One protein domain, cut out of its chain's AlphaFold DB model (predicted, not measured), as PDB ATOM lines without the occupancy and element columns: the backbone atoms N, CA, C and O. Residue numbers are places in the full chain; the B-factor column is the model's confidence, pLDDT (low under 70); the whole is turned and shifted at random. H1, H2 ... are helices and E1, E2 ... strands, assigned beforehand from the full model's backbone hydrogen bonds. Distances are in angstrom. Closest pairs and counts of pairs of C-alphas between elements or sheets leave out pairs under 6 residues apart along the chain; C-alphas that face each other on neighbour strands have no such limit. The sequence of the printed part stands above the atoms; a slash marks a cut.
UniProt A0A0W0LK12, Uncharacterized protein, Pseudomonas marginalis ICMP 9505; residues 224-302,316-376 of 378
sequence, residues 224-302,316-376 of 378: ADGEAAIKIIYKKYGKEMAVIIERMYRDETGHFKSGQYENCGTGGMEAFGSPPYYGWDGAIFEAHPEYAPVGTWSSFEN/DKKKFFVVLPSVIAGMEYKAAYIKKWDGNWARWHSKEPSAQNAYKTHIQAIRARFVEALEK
ATOM      1  N   ALA A 224     -29.851  -5.608  27.957       90.00
ATOM      2  CA  ALA A 224     -29.491  -5.751  26.547       90.00
ATOM      3  C   ALA A 224     -28.455  -6.866  26.322       90.00
ATOM      4  O   ALA A 224     -28.553  -7.598  25.340       90.00
ATOM      5  N   ASP A 225     -27.522  -7.062  27.259       89.62
ATOM      6  CA  ASP A 225     -26.554  -8.166  27.193       89.62
ATOM      7  C   ASP A 225     -27.254  -9.531  27.276       89.62
ATOM      8  O   ASP A 225     -26.903 -10.471  26.561       89.62
ATOM      9  N   GLY A 226     -28.298  -9.624  28.105       92.31
ATOM     10  CA  GLY A 226     -29.148 -10.809  28.205       92.31
ATOM     11  C   GLY A 226     -29.954 -11.064  26.936       92.31
ATOM     12  O   GLY A 226     -30.028 -12.200  26.471       92.31
ATOM     13  N   GLU A 227     -30.521 -10.017  26.341       94.06
ATOM     14  CA  GLU A 227     -31.254 -10.107  25.075       94.06
ATOM     15  C   GLU A 227     -30.352 -10.556  23.915       94.06
ATOM     16  O   GLU A 227     -30.688 -11.497  23.187       94.06
ATOM     17  N   ALA A 228     -29.165  -9.955  23.791       89.75
ATOM     18  CA  ALA A 228     -28.169 -10.326  22.792       89.75
ATOM     19  C   ALA A 228     -27.721 -11.789  22.951       89.75
ATOM     20  O   ALA A 228     -27.665 -12.531  21.966       89.75
ATOM     21  N   ALA A 229     -27.471 -12.235  24.185       92.25
ATOM     22  CA  ALA A 229     -27.105 -13.619  24.468       92.25
ATOM     23  C   ALA A 229     -28.238 -14.605  24.120       92.25
ATOM     24  O   ALA A 229     -27.982 -15.631  23.484       92.25
ATOM     25  N   ILE A 230     -29.502 -14.283  24.427       96.06
ATOM     26  CA  ILE A 230     -30.651 -15.121  24.038       96.06
ATOM     27  C   ILE A 230     -30.785 -15.231  22.520       96.06
ATOM     28  O   ILE A 230     -31.050 -16.324  22.019       96.06
ATOM     29  N   LYS A 231     -30.534 -14.154  21.766       93.50
ATOM     30  CA  LYS A 231     -30.522 -14.204  20.294       93.50
ATOM     31  C   LYS A 231     -29.481 -15.196  19.764       93.50
ATOM     32  O   LYS A 231     -29.761 -15.917  18.807       93.50
ATOM     33  N   ILE A 232     -28.307 -15.274  20.391       92.12
ATOM     34  CA  ILE A 232     -27.260 -16.246  20.036       92.12
ATOM     35  C   ILE A 232     -27.711 -17.675  20.371       92.12
ATOM     36  O   ILE A 232     -27.630 -18.557  19.514       92.12
ATOM     37  N   ILE A 233     -28.246 -17.902  21.575       94.81
ATOM     38  CA  ILE A 233     -28.762 -19.216  21.997       94.81
ATOM     39  C   ILE A 233     -29.883 -19.695  21.074       94.81
ATOM     40  O   ILE A 233     -29.870 -20.855  20.663       94.81
ATOM     41  N   TYR A 234     -30.817 -18.816  20.705       95.38
ATOM     42  CA  TYR A 234     -31.900 -19.126  19.771       95.38
ATOM     43  C   TYR A 234     -31.345 -19.598  18.426       95.38
ATOM     44  O   TYR A 234     -31.735 -20.657  17.939       95.38
ATOM     45  N   LYS A 235     -30.384 -18.862  17.854       92.88
ATOM     46  CA  LYS A 235     -29.765 -19.226  16.571       92.88
ATOM     47  C   LYS A 235     -28.998 -20.550  16.637       92.88
ATOM     48  O   LYS A 235     -29.007 -21.299  15.668       92.88
ATOM     49  N   LYS A 236     -28.328 -20.834  17.758       94.56
ATOM     50  CA  LYS A 236     -27.447 -22.004  17.908       94.56
ATOM     51  C   LYS A 236     -28.182 -23.282  18.315       94.56
ATOM     52  O   LYS A 236     -27.834 -24.363  17.848       94.56
ATOM     53  N   TYR A 237     -29.160 -23.174  19.209       95.00
ATOM     54  CA  TYR A 237     -29.826 -24.317  19.845       95.00
ATOM     55  C   TYR A 237     -31.326 -24.407  19.552       95.00
ATOM     56  O   TYR A 237     -31.959 -25.388  19.938       95.00
ATOM     57  N   GLY A 238     -31.893 -23.414  18.870       95.88
ATOM     58  CA  GLY A 238     -33.310 -23.350  18.544       95.88
ATOM     59  C   GLY A 238     -34.179 -22.757  19.655       95.88
ATOM     60  O   GLY A 238     -33.755 -22.520  20.792       95.88
ATOM     61  N   LYS A 239     -35.445 -22.529  19.293       96.56
ATOM     62  CA  LYS A 239     -36.461 -21.858  20.112       96.56
ATOM     63  C   LYS A 239     -36.652 -22.484  21.489       96.56
ATOM     64  O   LYS A 239     -36.701 -21.761  22.477       96.56
ATOM     65  N   GLU A 240     -36.762 -23.807  21.567       96.12
ATOM     66  CA  GLU A 240     -37.074 -24.500  22.822       96.12
ATOM     67  C   GLU A 240     -36.004 -24.250  23.895       96.12
ATOM     68  O   GLU A 240     -36.324 -23.814  25.002       96.12
ATOM     69  N   MET A 241     -34.728 -24.431  23.538       97.25
ATOM     70  CA  MET A 241     -33.606 -24.173  24.441       97.25
ATOM     71  C   MET A 241     -33.557 -22.701  24.865       97.25
ATOM     72  O   MET A 241     -33.384 -22.404  26.047       97.25
ATOM     73  N   ALA A 242     -33.755 -21.778  23.919       97.31
ATOM     74  CA  ALA A 242     -33.756 -20.345  24.204       97.31
ATOM     75  C   ALA A 242     -34.871 -19.945  25.178       97.31
ATOM     76  O   ALA A 242     -34.609 -19.217  26.133       97.31
ATOM     77  N   VAL A 243     -36.088 -20.469  24.995       97.75
ATOM     78  CA  VAL A 243     -37.219 -20.223  25.905       97.75
ATOM     79  C   VAL A 243     -36.902 -20.720  27.313       97.75
ATOM     80  O   VAL A 243     -37.156 -20.007  28.284       97.75
ATOM     81  N   ILE A 244     -36.349 -21.929  27.442       97.06
ATOM     82  CA  ILE A 244     -35.998 -22.510  28.745       97.06
ATOM     83  C   ILE A 244     -34.935 -21.652  29.438       97.06
ATOM     84  O   ILE A 244     -35.136 -21.231  30.579       97.06
ATOM     85  N   ILE A 245     -33.836 -21.345  28.746       96.88
ATOM     86  CA  ILE A 245     -32.726 -20.565  29.306       96.88
ATOM     87  C   ILE A 245     -33.178 -19.154  29.682       96.88
ATOM     88  O   ILE A 245     -32.845 -18.690  30.773       96.88
ATOM     89  N   GLU A 246     -33.974 -18.484  28.843       97.44
ATOM     90  CA  GLU A 246     -34.487 -17.150  29.158       97.44
ATOM     91  C   GLU A 246     -35.330 -17.171  30.434       97.44
ATOM     92  O   GLU A 246     -35.162 -16.311  31.296       97.44
ATOM     93  N   ARG A 247     -36.218 -18.159  30.588       96.69
ATOM     94  CA  ARG A 247     -37.061 -18.286  31.785       96.69
ATOM     95  C   ARG A 247     -36.232 -18.527  33.043       96.69
ATOM     96  O   ARG A 247     -36.475 -17.860  34.045       96.69
ATOM     97  N   MET A 248     -35.234 -19.410  32.973       94.94
ATOM     98  CA  MET A 248     -34.305 -19.654  34.084       94.94
ATOM     99  C   MET A 248     -33.541 -18.384  34.467       94.94
ATOM    100  O   MET A 248     -33.468 -18.041  35.641       94.94
ATOM    101  N   TYR A 249     -33.015 -17.645  33.485       95.50
ATOM    102  CA  TYR A 249     -32.354 -16.370  33.757       95.50
ATOM    103  C   TYR A 249     -33.324 -15.367  34.369       95.50
ATOM    104  O   TYR A 249     -32.989 -14.727  35.358       95.50
ATOM    105  N   ARG A 250     -34.541 -15.235  33.835       94.56
ATOM    106  CA  ARG A 250     -35.545 -14.308  34.367       94.56
ATOM    107  C   ARG A 250     -35.879 -14.576  35.828       94.56
ATOM    108  O   ARG A 250     -36.021 -13.610  36.569       94.56
ATOM    109  N   ASP A 251     -35.977 -15.840  36.216       93.00
ATOM    110  CA  ASP A 251     -36.183 -16.246  37.604       93.00
ATOM    111  C   ASP A 251     -34.990 -15.858  38.491       93.00
ATOM    112  O   ASP A 251     -35.116 -15.076  39.431       93.00
ATOM    113  N   GLU A 252     -33.794 -16.323  38.132       88.25
ATOM    114  CA  GLU A 252     -32.600 -16.215  38.980       88.25
ATOM    115  C   GLU A 252     -32.015 -14.801  39.057       88.25
ATOM    116  O   GLU A 252     -31.286 -14.465  39.991       88.25
ATOM    117  N   THR A 253     -32.300 -13.962  38.062       90.06
ATOM    118  CA  THR A 253     -31.690 -12.632  37.915       90.06
ATOM    119  C   THR A 253     -32.677 -11.493  38.137       90.06
ATOM    120  O   THR A 253     -32.361 -10.342  37.835       90.06
ATOM    121  N   GLY A 254     -33.894 -11.774  38.619       89.88
ATOM    122  CA  GLY A 254     -34.934 -10.751  38.760       89.88
ATOM    123  C   GLY A 254     -35.245 -10.069  37.425       89.88
ATOM    124  O   GLY A 254     -35.289  -8.844  37.335       89.88
ATOM    125  N   HIS A 255     -35.414 -10.868  36.370       92.81
ATOM    126  CA  HIS A 255     -35.590 -10.418  34.988       92.81
ATOM    127  C   HIS A 255     -34.416  -9.593  34.430       92.81
ATOM    128  O   HIS A 255     -34.658  -8.583  33.767       92.81
ATOM    129  N   PHE A 256     -33.179 -10.061  34.632       93.19
ATOM    130  CA  PHE A 256     -31.923  -9.438  34.178       93.19
ATOM    131  C   PHE A 256     -31.616  -8.093  34.857       93.19
ATOM    132  O   PHE A 256     -31.060  -7.192  34.235       93.19
ATOM    133  N   LYS A 257     -32.033  -7.926  36.119       91.00
ATOM    134  CA  LYS A 257     -31.920  -6.657  36.867       91.00
ATOM    135  C   LYS A 257     -31.376  -6.812  38.287       91.00
ATOM    136  O   LYS A 257     -31.342  -5.843  39.038       91.00
ATOM    137  N   SER A 258     -31.027  -8.025  38.714       88.50
ATOM    138  CA  SER A 258     -30.455  -8.232  40.041       88.50
ATOM    139  C   SER A 258     -29.018  -7.720  40.086       88.50
ATOM    140  O   SER A 258     -28.269  -7.880  39.125       88.50
ATOM    141  N   GLY A 259     -28.592  -7.191  41.237       86.62
ATOM    142  CA  GLY A 259     -27.197  -6.781  41.423       86.62
ATOM    143  C   GLY A 259     -26.204  -7.934  41.216       86.62
ATOM    144  O   GLY A 259     -25.100  -7.715  40.731       86.62
ATOM    145  N   GLN A 260     -26.607  -9.179  41.507       87.56
ATOM    146  CA  GLN A 260     -25.813 -10.359  41.152       87.56
ATOM    147  C   GLN A 260     -25.611 -10.451  39.638       87.56
ATOM    148  O   GLN A 260     -24.481 -10.614  39.191       87.56
ATOM    149  N   TYR A 261     -26.682 -10.339  38.853       91.38
ATOM    150  CA  TYR A 261     -26.593 -10.396  37.399       91.38
ATOM    151  C   TYR A 261     -25.745  -9.256  36.840       91.38
ATOM    152  O   TYR A 261     -24.820  -9.521  36.080       91.38
ATOM    153  N   GLU A 262     -25.992  -8.025  37.290       91.25
ATOM    154  CA  GLU A 262     -25.234  -6.842  36.869       91.25
ATOM    155  C   GLU A 262     -23.724  -7.011  37.098       91.25
ATOM    156  O   GLU A 262     -22.927  -6.545  36.296       91.25
ATOM    157  N   ASN A 263     -23.306  -7.708  38.158       90.00
ATOM    158  CA  ASN A 263     -21.885  -7.876  38.477       90.00
ATOM    159  C   ASN A 263     -21.271  -9.191  37.969       90.00
ATOM    160  O   ASN A 263     -20.053  -9.275  37.842       90.00
ATOM    161  N   CYS A 264     -22.074 -10.227  37.718       89.88
ATOM    162  CA  CYS A 264     -21.570 -11.577  37.429       89.88
ATOM    163  C   CYS A 264     -21.910 -12.082  36.023       89.88
ATOM    164  O   CYS A 264     -21.292 -13.044  35.569       89.88
ATOM    165  N   GLY A 265     -22.923 -11.506  35.370       88.56
ATOM    166  CA  GLY A 265     -23.442 -11.959  34.076       88.56
ATOM    167  C   GLY A 265     -24.194 -13.294  34.144       88.56
ATOM    168  O   GLY A 265     -24.597 -13.828  33.115       88.56
ATOM    169  N   THR A 266     -24.399 -13.841  35.348       86.38
ATOM    170  CA  THR A 266     -24.990 -15.164  35.584       86.38
ATOM    171  C   THR A 266     -26.107 -15.129  36.621       86.38
ATOM    172  O   THR A 266     -26.147 -14.265  37.500       86.38
ATOM    173  N   GLY A 267     -27.011 -16.107  36.528       79.19
ATOM    174  CA  GLY A 267     -27.968 -16.439  37.580       79.19
ATOM    175  C   GLY A 267     -27.472 -17.623  38.417       79.19
ATOM    176  O   GLY A 267     -27.018 -18.632  37.876       79.19
ATOM    177  N   GLY A 268     -27.525 -17.491  39.745       74.25
ATOM    178  CA  GLY A 268     -27.399 -18.615  40.686       74.25
ATOM    179  C   GLY A 268     -26.053 -19.358  40.778       74.25
ATOM    180  O   GLY A 268     -25.985 -20.351  41.496       74.25
ATOM    181  N   MET A 269     -24.978 -18.925  40.105       85.12
ATOM    182  CA  MET A 269     -23.676 -19.617  40.155       85.12
ATOM    183  C   MET A 269     -22.855 -19.251  41.405       85.12
ATOM    184  O   MET A 269     -21.900 -18.477  41.335       85.12
ATOM    185  N   GLU A 270     -23.232 -19.793  42.568       88.06
ATOM    186  CA  GLU A 270     -22.465 -19.646  43.819       88.06
ATOM    187  C   GLU A 270     -21.112 -20.386  43.740       88.06
ATOM    188  O   GLU A 270     -21.031 -21.525  43.279       88.06
ATOM    189  N   ALA A 271     -20.034 -19.748  44.191       87.81
ATOM    190  CA  ALA A 271     -18.694 -20.324  44.264       87.81
ATOM    191  C   ALA A 271     -18.532 -21.159  45.547       87.81
ATOM    192  O   ALA A 271     -18.740 -20.651  46.651       87.81
ATOM    193  N   PHE A 272     -18.117 -22.423  45.415       88.44
ATOM    194  CA  PHE A 272     -17.905 -23.342  46.550       88.44
ATOM    195  C   PHE A 272     -16.577 -24.121  46.493       88.44
ATOM    196  O   PHE A 272     -16.276 -24.889  47.406       88.44
ATOM    197  N   GLY A 273     -15.779 -23.926  45.443       87.19
ATOM    198  CA  GLY A 273     -14.445 -24.506  45.273       87.19
ATOM    199  C   GLY A 273     -13.369 -23.457  44.976       87.19
ATOM    200  O   GLY A 273     -13.621 -22.253  45.005       87.19
ATOM    201  N   SER A 274     -12.160 -23.927  44.666       88.00
ATOM    202  CA  SER A 274     -11.032 -23.069  44.270       88.00
ATOM    203  C   SER A 274     -11.067 -22.723  42.769       88.00
ATOM    204  O   SER A 274     -11.730 -23.429  42.000       88.00
ATOM    205  N   PRO A 275     -10.363 -21.658  42.330       87.88
ATOM    206  CA  PRO A 275     -10.131 -21.386  40.911       87.88
ATOM    207  C   PRO A 275      -9.554 -22.606  40.160       87.88
ATOM    208  O   PRO A 275      -8.907 -23.447  40.790       87.88
ATOM    209  N   PRO A 276      -9.730 -22.698  38.827       87.12
ATOM    210  CA  PRO A 276     -10.349 -21.692  37.953       87.12
ATOM    211  C   PRO A 276     -11.883 -21.778  37.850       87.12
ATOM    212  O   PRO A 276     -12.509 -20.811  37.435       87.12
ATOM    213  N   TYR A 277     -12.507 -22.891  38.253       90.25
ATOM    214  CA  TYR A 277     -13.946 -23.131  38.018       90.25
ATOM    215  C   TYR A 277     -14.818 -23.056  39.274       90.25
ATOM    216  O   TYR A 277     -16.035 -23.210  39.201       90.25
ATOM    217  N   TYR A 278     -14.218 -22.814  40.441       89.75
ATOM    218  CA  TYR A 278     -14.935 -22.539  41.692       89.75
ATOM    219  C   TYR A 278     -15.928 -23.634  42.114       89.75
ATOM    220  O   TYR A 278     -16.936 -23.354  42.766       89.75
ATOM    221  N   GLY A 279     -15.615 -24.889  41.774       86.81
ATOM    222  CA  GLY A 279     -16.428 -26.074  42.071       86.81
ATOM    223  C   GLY A 279     -17.385 -26.493  40.951       86.81
ATOM    224  O   GLY A 279     -17.939 -27.592  41.010       86.81
ATOM    225  N   TRP A 280     -17.556 -25.664  39.920       90.25
ATOM    226  CA  TRP A 280     -18.369 -25.977  38.744       90.25
ATOM    227  C   TRP A 280     -17.611 -26.864  37.749       90.25
ATOM    228  O   TRP A 280     -16.387 -26.983  37.802       90.25
ATOM    229  N   ASP A 281     -18.355 -27.524  36.859       89.81
ATOM    230  CA  ASP A 281     -17.794 -28.436  35.859       89.81
ATOM    231  C   ASP A 281     -16.963 -27.656  34.830       89.81
ATOM    232  O   ASP A 281     -17.478 -26.779  34.139       89.81
ATOM    233  N   GLY A 282     -15.673 -27.980  34.739       90.06
ATOM    234  CA  GLY A 282     -14.713 -27.290  33.882       90.06
ATOM    235  C   GLY A 282     -14.858 -27.578  32.391       90.06
ATOM    236  O   GLY A 282     -14.369 -26.793  31.587       90.06
ATOM    237  N   ALA A 283     -15.547 -28.655  31.998       91.38
ATOM    238  CA  ALA A 283     -15.468 -29.186  30.634       91.38
ATOM    239  C   ALA A 283     -15.825 -28.162  29.539       91.38
ATOM    240  O   ALA A 283     -15.177 -28.115  28.495       91.38
ATOM    241  N   ILE A 284     -16.836 -27.315  29.772       89.31
ATOM    242  CA  ILE A 284     -17.206 -26.273  28.804       89.31
ATOM    243  C   ILE A 284     -16.181 -25.137  28.757       89.31
ATOM    244  O   ILE A 284     -15.911 -24.621  27.681       89.31
ATOM    245  N   PHE A 285     -15.587 -24.772  29.893       88.88
ATOM    246  CA  PHE A 285     -14.569 -23.724  29.967       88.88
ATOM    247  C   PHE A 285     -13.233 -24.187  29.376       88.88
ATOM    248  O   PHE A 285     -12.497 -23.385  28.817       88.88
ATOM    249  N   GLU A 286     -12.932 -25.483  29.454       90.50
ATOM    250  CA  GLU A 286     -11.766 -26.087  28.801       90.50
ATOM    251  C   GLU A 286     -11.942 -26.153  27.281       90.50
ATOM    252  O   GLU A 286     -11.005 -25.872  26.538       90.50
ATOM    253  N   ALA A 287     -13.149 -26.486  26.812       88.12
ATOM    254  CA  ALA A 287     -13.479 -26.492  25.387       88.12
ATOM    255  C   ALA A 287     -13.597 -25.076  24.794       88.12
ATOM    256  O   ALA A 287     -13.340 -24.887  23.606       88.12
ATOM    257  N   HIS A 288     -13.975 -24.100  25.624       85.69
ATOM    258  CA  HIS A 288     -14.164 -22.694  25.272       85.69
ATOM    259  C   HIS A 288     -13.480 -21.786  26.305       85.69
ATOM    260  O   HIS A 288     -14.154 -21.250  27.196       85.69
ATOM    261  N   PRO A 289     -12.148 -21.600  26.219       87.44
ATOM    262  CA  PRO A 289     -11.400 -20.756  27.151       87.44
ATOM    263  C   PRO A 289     -11.925 -19.316  27.240       87.44
ATOM    264  O   PRO A 289     -11.807 -18.682  28.286       87.44
ATOM    265  N   GLU A 290     -12.559 -18.811  26.181       81.94
ATOM    266  CA  GLU A 290     -13.243 -17.513  26.136       81.94
ATOM    267  C   GLU A 290     -14.428 -17.392  27.110       81.94
ATOM    268  O   GLU A 290     -14.877 -16.285  27.399       81.94
ATOM    269  N   TYR A 291     -14.938 -18.509  27.636       89.19
ATOM    270  CA  TYR A 291     -16.013 -18.549  28.631       89.19
ATOM    271  C   TYR A 291     -15.510 -18.759  30.059       89.19
ATOM    272  O   TYR A 291     -16.322 -18.758  30.985       89.19
ATOM    273  N   ALA A 292     -14.202 -18.953  30.251       89.69
ATOM    274  CA  ALA A 292     -13.638 -19.257  31.556       89.69
ATOM    275  C   ALA A 292     -13.946 -18.146  32.579       89.69
ATOM    276  O   ALA A 292     -13.874 -16.961  32.243       89.69
ATOM    277  N   PRO A 293     -14.272 -18.503  33.837       91.38
ATOM    278  CA  PRO A 293     -14.506 -17.525  34.890       91.38
ATOM    279  C   PRO A 293     -13.362 -16.522  35.049       91.38
ATOM    280  O   PRO A 293     -12.191 -16.896  35.080       91.38
ATOM    281  N   VAL A 294     -13.715 -15.248  35.223       89.88
ATOM    282  CA  VAL A 294     -12.747 -14.146  35.383       89.88
ATOM    283  C   VAL A 294     -12.539 -13.744  36.845       89.88
ATOM    284  O   VAL A 294     -11.662 -12.939  37.152       89.88
ATOM    285  N   GLY A 295     -13.332 -14.299  37.762       89.19
ATOM    286  CA  GLY A 295     -13.198 -14.057  39.192       89.19
ATOM    287  C   GLY A 295     -14.459 -14.395  39.974       89.19
ATOM    288  O   GLY A 295     -15.319 -15.154  39.522       89.19
ATOM    289  N   THR A 296     -14.575 -13.802  41.160       90.25
ATOM    290  CA  THR A 296     -15.776 -13.884  41.991       90.25
ATOM    291  C   THR A 296     -16.220 -12.505  42.453       90.25
ATOM    292  O   THR A 296     -15.411 -11.599  42.656       90.25
ATOM    293  N   TRP A 297     -17.524 -12.353  42.645       88.38
ATOM    294  CA  TRP A 297     -18.138 -11.171  43.231       88.38
ATOM    295  C   TRP A 297     -18.921 -11.576  44.473       88.38
ATOM    296  O   TRP A 297     -19.535 -12.641  44.510       88.38
ATOM    297  N   SER A 298     -18.890 -10.747  45.514       83.88
ATOM    298  CA  SER A 298     -19.526 -11.076  46.790       83.88
ATOM    299  C   SER A 298     -20.565 -10.041  47.189       83.88
ATOM    300  O   SER A 298     -20.265  -8.846  47.195       83.88
ATOM    301  N   SER A 299     -21.736 -10.501  47.625       75.88
ATOM    302  CA  SER A 299     -22.766  -9.653  48.230       75.88
ATOM    303  C   SER A 299     -23.421 -10.343  49.414       75.88
ATOM    304  O   SER A 299     -23.450 -11.573  49.511       75.88
ATOM    305  N   PHE A 300     -23.954  -9.540  50.330       65.88
ATOM    306  CA  PHE A 300     -24.904 -10.036  51.315       65.88
ATOM    307  C   PHE A 300     -26.206 -10.422  50.605       65.88
ATOM    308  O   PHE A 300     -26.602  -9.787  49.624       65.88
ATOM    309  N   GLU A 301     -26.843 -11.494  51.071       55.66
ATOM    310  CA  GLU A 301     -28.122 -11.948  50.540       55.66
ATOM    311  C   GLU A 301     -29.197 -10.900  50.872       55.66
ATOM    312  O   GLU A 301     -29.574 -10.724  52.032       55.66
ATOM    313  N   ASN A 302     -29.686 -10.179  49.855       50.38
ATOM    314  CA  ASN A 302     -30.878  -9.339  50.001       50.38
ATOM    315  C   ASN A 302     -32.070 -10.213  50.424       50.38
ATOM    316  O   ASN A 302     -32.044 -11.427  50.240       50.38
ATOM    317  N   ASP A 316     -25.314 -13.722  57.854       58.31
ATOM    318  CA  ASP A 316     -24.086 -13.505  58.627       58.31
ATOM    319  C   ASP A 316     -22.807 -13.641  57.781       58.31
ATOM    320  O   ASP A 316     -21.704 -13.387  58.262       58.31
ATOM    321  N   LYS A 317     -22.929 -14.043  56.506       63.59
ATOM    322  CA  LYS A 317     -21.799 -14.144  55.570       63.59
ATOM    323  C   LYS A 317     -22.203 -13.715  54.164       63.59
ATOM    324  O   LYS A 317     -23.320 -13.967  53.723       63.59
ATOM    325  N   LYS A 318     -21.266 -13.095  53.443       67.06
ATOM    326  CA  LYS A 318     -21.431 -12.798  52.017       67.06
ATOM    327  C   LYS A 318     -21.455 -14.102  51.220       67.06
ATOM    328  O   LYS A 318     -20.649 -14.998  51.481       67.06
ATOM    329  N   LYS A 319     -22.349 -14.189  50.239       79.50
ATOM    330  CA  LYS A 319     -22.298 -15.225  49.204       79.50
ATOM    331  C   LYS A 319     -21.316 -14.781  48.129       79.50
ATOM    332  O   LYS A 319     -21.279 -13.599  47.789       79.50
ATOM    333  N   PHE A 320     -20.517 -15.717  47.632       85.94
ATOM    334  CA  PHE A 320     -19.594 -15.495  46.525       85.94
ATOM    335  C   PHE A 320     -20.210 -16.089  45.268       85.94
ATOM    336  O   PHE A 320     -20.634 -17.241  45.279       85.94
ATOM    337  N   PHE A 321     -20.249 -15.313  44.198       89.81
ATOM    338  CA  PHE A 321     -20.783 -15.704  42.904       89.81
ATOM    339  C   PHE A 321     -19.671 -15.677  41.866       89.81
ATOM    340  O   PHE A 321     -18.786 -14.822  41.923       89.81
ATOM    341  N   VAL A 322     -19.706 -16.627  40.940       90.62
ATOM    342  CA  VAL A 322     -18.749 -16.715  39.836       90.62
ATOM    343  C   VAL A 322     -19.037 -15.601  38.830       90.62
ATOM    344  O   VAL A 322     -20.167 -15.470  38.357       90.62
ATOM    345  N   VAL A 323     -18.010 -14.819  38.495       91.25
ATOM    346  CA  VAL A 323     -18.079 -13.787  37.454       91.25
ATOM    347  C   VAL A 323     -17.630 -14.404  36.139       91.25
ATOM    348  O   VAL A 323     -16.505 -14.903  36.034       91.25
ATOM    349  N   LEU A 324     -18.509 -14.373  35.141       91.31
ATOM    350  CA  LEU A 324     -18.196 -14.811  33.785       91.31
ATOM    351  C   LEU A 324     -17.855 -13.617  32.885       91.31
ATOM    352  O   LEU A 324     -18.311 -12.503  33.146       91.31
ATOM    353  N   PRO A 325     -17.065 -13.830  31.817       88.38
ATOM    354  CA  PRO A 325     -16.639 -12.751  30.924       88.38
ATOM    355  C   PRO A 325     -17.795 -12.151  30.112       88.38
ATOM    356  O   PRO A 325     -17.688 -11.015  29.655       88.38
ATOM    357  N   SER A 326     -18.899 -12.887  29.940       90.62
ATOM    358  CA  SER A 326     -20.090 -12.456  29.203       90.62
ATOM    359  C   SER A 326     -21.355 -13.191  29.671       90.62
ATOM    360  O   SER A 326     -21.278 -14.276  30.253       90.62
ATOM    361  N   VAL A 327     -22.542 -12.646  29.371       92.25
ATOM    362  CA  VAL A 327     -23.822 -13.333  29.654       92.25
ATOM    363  C   VAL A 327     -23.966 -14.609  28.818       92.25
ATOM    364  O   VAL A 327     -24.481 -15.622  29.298       92.25
ATOM    365  N   ILE A 328     -23.457 -14.599  27.579       92.31
ATOM    366  CA  ILE A 328     -23.484 -15.780  26.710       92.31
ATOM    367  C   ILE A 328     -22.650 -16.929  27.287       92.31
ATOM    368  O   ILE A 328     -23.111 -18.062  27.225       92.31
ATOM    369  N   ALA A 329     -21.517 -16.662  27.948       92.00
ATOM    370  CA  ALA A 329     -20.741 -17.699  28.638       92.00
ATOM    371  C   ALA A 329     -21.593 -18.446  29.683       92.00
ATOM    372  O   ALA A 329     -21.578 -19.677  29.756       92.00
ATOM    373  N   GLY A 330     -22.409 -17.718  30.452       93.00
ATOM    374  CA  GLY A 330     -23.301 -18.319  31.444       93.00
ATOM    375  C   GLY A 330     -24.479 -19.067  30.826       93.00
ATOM    376  O   GLY A 330     -24.930 -20.080  31.364       93.00
ATOM    377  N   MET A 331     -25.016 -18.581  29.709       94.94
ATOM    378  CA  MET A 331     -26.096 -19.263  28.990       94.94
ATOM    379  C   MET A 331     -25.607 -20.525  28.276       94.94
ATOM    380  O   MET A 331     -26.292 -21.543  28.321       94.94
ATOM    381  N   GLU A 332     -24.413 -20.495  27.687       94.31
ATOM    382  CA  GLU A 332     -23.738 -21.662  27.109       94.31
ATOM    383  C   GLU A 332     -23.464 -22.717  28.182       94.31
ATOM    384  O   GLU A 332     -23.745 -23.897  27.963       94.31
ATOM    385  N   TYR A 333     -23.037 -22.299  29.381       94.69
ATOM    386  CA  TYR A 333     -22.902 -23.207  30.521       94.69
ATOM    387  C   TYR A 333     -24.232 -23.901  30.855       94.69
ATOM    388  O   TYR A 333     -24.280 -25.130  30.967       94.69
ATOM    389  N   LYS A 334     -25.340 -23.149  30.963       94.31
ATOM    390  CA  LYS A 334     -26.672 -23.745  31.178       94.31
ATOM    391  C   LYS A 334     -27.075 -24.664  30.022       94.31
ATOM    392  O   LYS A 334     -27.571 -25.755  30.282       94.31
ATOM    393  N   ALA A 335     -26.838 -24.282  28.768       94.88
ATOM    394  CA  ALA A 335     -27.162 -25.110  27.606       94.88
ATOM    395  C   ALA A 335     -26.407 -26.450  27.633       94.88
ATOM    396  O   ALA A 335     -27.013 -27.511  27.460       94.88
ATOM    397  N   ALA A 336     -25.101 -26.420  27.913       93.81
ATOM    398  CA  ALA A 336     -24.285 -27.621  28.064       93.81
ATOM    399  C   ALA A 336     -24.753 -28.478  29.246       93.81
ATOM    400  O   ALA A 336     -24.858 -29.697  29.114       93.81
ATOM    401  N   TYR A 337     -25.108 -27.854  30.373       93.12
ATOM    402  CA  TYR A 337     -25.668 -28.550  31.528       93.12
ATOM    403  C   TYR A 337     -26.979 -29.269  31.183       93.12
ATOM    404  O   TYR A 337     -27.140 -30.445  31.500       93.12
ATOM    405  N   ILE A 338     -27.906 -28.590  30.501       94.75
ATOM    406  CA  ILE A 338     -29.191 -29.164  30.081       94.75
ATOM    407  C   ILE A 338     -28.961 -30.359  29.152       94.75
ATOM    408  O   ILE A 338     -29.556 -31.415  29.358       94.75
ATOM    409  N   LYS A 339     -28.056 -30.230  28.174       94.06
ATOM    410  CA  LYS A 339     -27.697 -31.328  27.263       94.06
ATOM    411  C   LYS A 339     -27.059 -32.512  27.986       94.06
ATOM    412  O   LYS A 339     -27.417 -33.651  27.713       94.06
ATOM    413  N   LYS A 340     -26.150 -32.252  28.931       93.19
ATOM    414  CA  LYS A 340     -25.489 -33.290  29.739       93.19
ATOM    415  C   LYS A 340     -26.491 -34.159  30.502       93.19
ATOM    416  O   LYS A 340     -26.211 -35.325  30.762       93.19
ATOM    417  N   TRP A 341     -27.645 -33.598  30.855       92.62
ATOM    418  CA  TRP A 341     -28.708 -34.278  31.592       92.62
ATOM    419  C   TRP A 341     -29.964 -34.519  30.749       92.62
ATOM    420  O   TRP A 341     -31.067 -34.485  31.292       92.62
ATOM    421  N   ASP A 342     -29.795 -34.754  29.445       92.81
ATOM    422  CA  ASP A 342     -30.858 -35.181  28.522       92.81
ATOM    423  C   ASP A 342     -32.107 -34.279  28.564       92.81
ATOM    424  O   ASP A 342     -33.248 -34.720  28.678       92.81
ATOM    425  N   GLY A 343     -31.887 -32.963  28.584       92.12
ATOM    426  CA  GLY A 343     -32.966 -31.977  28.624       92.12
ATOM    427  C   GLY A 343     -33.544 -31.705  30.017       92.12
ATOM    428  O   GLY A 343     -34.405 -30.833  30.149       92.12
ATOM    429  N   ASN A 344     -33.079 -32.373  31.084       93.25
ATOM    430  CA  ASN A 344     -33.578 -32.144  32.445       93.25
ATOM    431  C   ASN A 344     -33.018 -30.855  33.074       93.25
ATOM    432  O   ASN A 344     -32.225 -30.874  34.020       93.25
ATOM    433  N   TRP A 345     -33.486 -29.712  32.579       93.88
ATOM    434  CA  TRP A 345     -33.122 -28.380  33.064       93.88
ATOM    435  C   TRP A 345     -33.501 -28.133  34.529       93.88
ATOM    436  O   TRP A 345     -32.812 -27.390  35.223       93.88
ATOM    437  N   ALA A 346     -34.538 -28.797  35.048       92.56
ATOM    438  CA  ALA A 346     -34.980 -28.614  36.431       92.56
ATOM    439  C   ALA A 346     -33.972 -29.138  37.463       92.56
ATOM    440  O   ALA A 346     -33.973 -28.700  38.616       92.56
ATOM    441  N   ARG A 347     -33.067 -30.030  37.036       93.00
ATOM    442  CA  ARG A 347     -31.947 -30.507  37.851       93.00
ATOM    443  C   ARG A 347     -31.029 -29.374  38.316       93.00
ATOM    444  O   ARG A 347     -30.375 -29.522  39.344       93.00
ATOM    445  N   TRP A 348     -31.018 -28.252  37.592       89.62
ATOM    446  CA  TRP A 348     -30.295 -27.045  37.982       89.62
ATOM    447  C   TRP A 348     -30.695 -26.549  39.379       89.62
ATOM    448  O   TRP A 348     -29.838 -26.120  40.142       89.62
ATOM    449  N   HIS A 349     -31.980 -26.662  39.733       87.56
ATOM    450  CA  HIS A 349     -32.498 -26.230  41.030       87.56
ATOM    451  C   HIS A 349     -32.330 -27.293  42.127       87.56
ATOM    452  O   HIS A 349     -31.960 -26.974  43.255       87.56
ATOM    453  N   SER A 350     -32.610 -28.566  41.826       88.19
ATOM    454  CA  SER A 350     -32.518 -29.654  42.810       88.19
ATOM    455  C   SER A 350     -32.368 -31.026  42.156       88.19
ATOM    456  O   SER A 350     -32.852 -31.265  41.051       88.19
ATOM    457  N   LYS A 351     -31.751 -31.979  42.864       90.06
ATOM    458  CA  LYS A 351     -31.715 -33.395  42.456       90.06
ATOM    459  C   LYS A 351     -33.001 -34.154  42.819       90.06
ATOM    460  O   LYS A 351     -33.231 -35.212  42.243       90.06
ATOM    461  N   GLU A 352     -33.834 -33.597  43.699       91.19
ATOM    462  CA  GLU A 352     -35.065 -34.229  44.186       91.19
ATOM    463  C   GLU A 352     -36.232 -34.074  43.192       91.19
ATOM    464  O   GLU A 352     -36.560 -32.941  42.822       91.19
ATOM    465  N   PRO A 353     -36.915 -35.164  42.781       90.75
ATOM    466  CA  PRO A 353     -37.977 -35.102  41.771       90.75
ATOM    467  C   PRO A 353     -39.154 -34.183  42.128       90.75
ATOM    468  O   PRO A 353     -39.678 -33.480  41.264       90.75
ATOM    469  N   SER A 354     -39.567 -34.153  43.398       88.25
ATOM    470  CA  SER A 354     -40.677 -33.306  43.859       88.25
ATOM    471  C   SER A 354     -40.344 -31.815  43.741       88.25
ATOM    472  O   SER A 354     -41.147 -31.042  43.219       88.25
ATOM    473  N   ALA A 355     -39.130 -31.428  44.141       87.69
ATOM    474  CA  ALA A 355     -38.622 -30.067  43.995       87.69
ATOM    475  C   ALA A 355     -38.435 -29.682  42.518       87.69
ATOM    476  O   ALA A 355     -38.763 -28.562  42.129       87.69
ATOM    477  N   GLN A 356     -37.984 -30.618  41.673       91.56
ATOM    478  CA  GLN A 356     -37.894 -30.394  40.228       91.56
ATOM    479  C   GLN A 356     -39.263 -30.110  39.608       91.56
ATOM    480  O   GLN A 356     -39.373 -29.201  38.794       91.56
ATOM    481  N   ASN A 357     -40.310 -30.845  39.987       90.69
ATOM    482  CA  ASN A 357     -41.650 -30.625  39.438       90.69
ATOM    483  C   ASN A 357     -42.227 -29.263  39.841       90.69
ATOM    484  O   ASN A 357     -42.781 -28.569  38.991       90.69
ATOM    485  N   ALA A 358     -42.047 -28.848  41.098       90.44
ATOM    486  CA  ALA A 358     -42.466 -27.519  41.545       90.44
ATOM    487  C   ALA A 358     -41.730 -26.411  40.773       90.44
ATOM    488  O   ALA A 358     -42.354 -25.478  40.265       90.44
ATOM    489  N   TYR A 359     -40.413 -26.566  40.607       91.69
ATOM    490  CA  TYR A 359     -39.593 -25.646  39.826       91.69
ATOM    491  C   TYR A 359     -40.013 -25.608  38.351       91.69
ATOM    492  O   TYR A 359     -40.076 -24.531  37.760       91.69
ATOM    493  N   LYS A 360     -40.378 -26.756  37.761       92.88
ATOM    494  CA  LYS A 360     -40.851 -26.810  36.372       92.88
ATOM    495  C   LYS A 360     -42.086 -25.948  36.158       92.88
ATOM    496  O   LYS A 360     -42.086 -25.107  35.261       92.88
ATOM    497  N   THR A 361     -43.091 -26.128  37.011       92.38
ATOM    498  CA  THR A 361     -44.339 -25.359  36.970       92.38
ATOM    499  C   THR A 361     -44.074 -23.860  37.096       92.38
ATOM    500  O   THR A 361     -44.614 -23.072  36.320       92.38
ATOM    501  N   HIS A 362     -43.200 -23.465  38.026       92.06
ATOM    502  CA  HIS A 362     -42.818 -22.067  38.235       92.06
ATOM    503  C   HIS A 362     -42.132 -21.456  37.005       92.06
ATOM    504  O   HIS A 362     -42.591 -20.452  36.465       92.06
ATOM    505  N   ILE A 363     -41.078 -22.097  36.495       93.25
ATOM    506  CA  ILE A 363     -40.317 -21.604  35.339       93.25
ATOM    507  C   ILE A 363     -41.178 -21.548  34.073       93.25
ATOM    508  O   ILE A 363     -41.070 -20.601  33.295       93.25
ATOM    509  N   GLN A 364     -42.069 -22.520  33.861       94.44
ATOM    510  CA  GLN A 364     -42.974 -22.534  32.708       94.44
ATOM    511  C   GLN A 364     -43.987 -21.380  32.720       94.44
ATOM    512  O   GLN A 364     -44.407 -20.946  31.644       94.44
ATOM    513  N   ALA A 365     -44.340 -20.850  33.895       94.69
ATOM    514  CA  ALA A 365     -45.229 -19.695  34.025       94.69
ATOM    515  C   ALA A 365     -44.555 -18.365  33.629       94.69
ATOM    516  O   ALA A 365     -45.236 -17.388  33.312       94.69
ATOM    517  N   ILE A 366     -43.221 -18.310  33.608       95.81
ATOM    518  CA  ILE A 366     -42.469 -17.106  33.238       95.81
ATOM    519  C   ILE A 366     -42.535 -16.901  31.718       95.81
ATOM    520  O   ILE A 366     -42.367 -17.829  30.926       95.81
ATOM    521  N   ARG A 367     -42.754 -15.659  31.273       96.31
ATOM    522  CA  ARG A 367     -42.755 -15.316  29.840       96.31
ATOM    523  C   ARG A 367     -41.349 -15.062  29.303       96.31
ATOM    524  O   ARG A 367     -40.611 -14.254  29.870       96.31
ATOM    525  N   ALA A 368     -41.024 -15.697  28.179       96.56
ATOM    526  CA  ALA A 368     -39.771 -15.530  27.445       96.56
ATOM    527  C   ALA A 368     -39.897 -14.374  26.435       96.56
ATOM    528  O   ALA A 368     -40.035 -14.583  25.234       96.56
ATOM    529  N   ARG A 369     -39.946 -13.138  26.947       96.50
ATOM    530  CA  ARG A 369     -40.212 -11.931  26.148       96.50
ATOM    531  C   ARG A 369     -39.185 -11.674  25.041       96.50
ATOM    532  O   ARG A 369     -39.568 -11.097  24.033       96.50
ATOM    533  N   PHE A 370     -37.919 -12.056  25.220       96.38
ATOM    534  CA  PHE A 370     -36.901 -11.857  24.184       96.38
ATOM    535  C   PHE A 370     -37.118 -12.832  23.033       96.38
ATOM    536  O   PHE A 370     -37.170 -12.407  21.884       96.38
ATOM    537  N   VAL A 371     -37.352 -14.115  23.322       96.06
ATOM    538  CA  VAL A 371     -37.710 -15.080  22.271       96.06
ATOM    539  C   VAL A 371     -39.028 -14.711  21.586       96.06
ATOM    540  O   VAL A 371     -39.118 -14.787  20.367       96.06
ATOM    541  N   GLU A 372     -40.041 -14.263  22.333       95.38
ATOM    542  CA  GLU A 372     -41.301 -13.778  21.748       95.38
ATOM    543  C   GLU A 372     -41.103 -12.577  20.806       95.38
ATOM    544  O   GLU A 372     -41.864 -12.432  19.853       95.38
ATOM    545  N   ALA A 373     -40.124 -11.705  21.072       92.88
ATOM    546  CA  ALA A 373     -39.804 -10.572  20.208       92.88
ATOM    547  C   ALA A 373     -39.112 -11.019  18.912       92.88
ATOM    548  O   ALA A 373     -39.512 -10.579  17.841       92.88
ATOM    549  N   LEU A 374     -38.160 -11.957  18.995       90.62
ATOM    550  CA  LEU A 374     -37.449 -12.495  17.825       90.62
ATOM    551  C   LEU A 374     -38.385 -13.121  16.782       90.62
ATOM    552  O   LEU A 374     -38.081 -13.100  15.597       90.62
ATOM    553  N   GLU A 375     -39.520 -13.668  17.215       88.06
ATOM    554  CA  GLU A 375     -40.514 -14.296  16.333       88.06
ATOM    555  C   GLU A 375     -41.447 -13.285  15.650       88.06
ATOM    556  O   GLU A 375     -42.217 -13.676  14.783       88.06
ATOM    557  N   LYS A 376     -41.435 -12.010  16.058       79.06
ATOM    558  CA  LYS A 376     -42.230 -10.954  15.406       79.06
ATOM    559  C   LYS A 376     -41.499 -10.290  14.243       79.06
ATOM    560  O   LYS A 376     -42.150  -9.642  13.431       79.06
TER     561      LYS A 376
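What this domain is: This is residues 224 to 302 and 316 to 376 of the 378 residues of an uncharacterized protein of Pseudomonas marginalis ICMP 9505 (UniProt A0A0W0LK12). Picture a cluster of helices in which H1, H2 and H5 pack together, with H8 on H1 and H2 on one side and H7, together with short H6, reaching out from H2 on another. Beyond H5 lies a looser second part: the two-stranded sheet of E1 and E2 with short H3 packed on it, short H4, and the loop of residues 265 to 282. The printed part has 140 residues, with eight named helices and two named strands in the order H1 H2 H3 H4 E1 E2 H5 H6 H7 H8; the sheet is antiparallel and the class is mostly helix. The whole is compact, with a radius of gyration of the C-alphas of 14.5 A and spans of 41 by 34 by 29 A.

Where its parts are: Find C-alpha 224 at (-29.491, -5.751, 26.547); from there H1 runs 19.7 A to residue 237. H2, residues 239 to 252, covers 20.1 A, and H3 is residues 259 to 264. After the long stretch come H4, residues 283 to 287, and E1, residues 295 to 299, 13.9 A long. Past the cut, E2 is residues 319 to 323, 12.6 A. Look next at C-alpha 327, at (-23.822, -13.333, 29.654), where H5 begins its 20.0 A run to residue 340. H6 is residues 345 to 348, H7 residues 353 to 365, 18.7 A, and H8 residues 369 to 374, ending at (-37.449, -12.495, 17.825).

How they stand to each other: Start at H2, the hub, which touches four helices. H1 and H2 form a helical hairpin, closest at the C-alphas of Tyr 234 and Ala 242, 5.0 A, with a shallow tilt of 33 degrees, only just short of steep. H5 touches H2 at a steep tilt of 65 degrees, closest at the C-alphas of Ile 245 and Met 331, 6.8 A. H5 also touches H1, closest at the C-alphas of Ala 229 and Ile 328, 4.8 A. H8 touches H2 at a shallow tilt of 29 degrees, opposite ways, closest at the C-alphas of Val 243 and Val 371, 6.3 A. H7 touches H2 with residues 363 to 364 alone, about perpendicular at 79 degrees, closest at the C-alphas of Arg 247 and Ile 363, 5.9 A. H6 touches H7, closest at the C-alphas of Ala 346 and Gln 356, 5.1 A. H4 is close to H5 but not clearly touching, closest at the C-alphas of Ile 284 and Tyr 333, 6.7 A. In the antiparallel pair E1 and E2, N 297 and O 321 are 2.9 A apart and N 321 and O 297 are 2.8 A, within hydrogen-bond range. The closest C-alphas of H3 and E2 are those of Cys 264 and Val 323, 4.1 A. In H1, H2, H3, H4, H5, H7 and H8 every O i to N i+4 pair is within hydrogen-bond range; H6 is too short for such a pair.

The domain as a whole: The two C-alphas farthest apart are those of Asp 316 and Lys 376, 46.9 A. Residues 303 to 315 are not printed, and C-alphas 302 and 316 stand 11.7 A apart across that cut. Of the links that are printed whole, H3 to H4 is long, with 18 residues. The mean pLDDT of the printed part is 89.8; residues 300 to 302 and 316 to 318, next to the cut, are under 70.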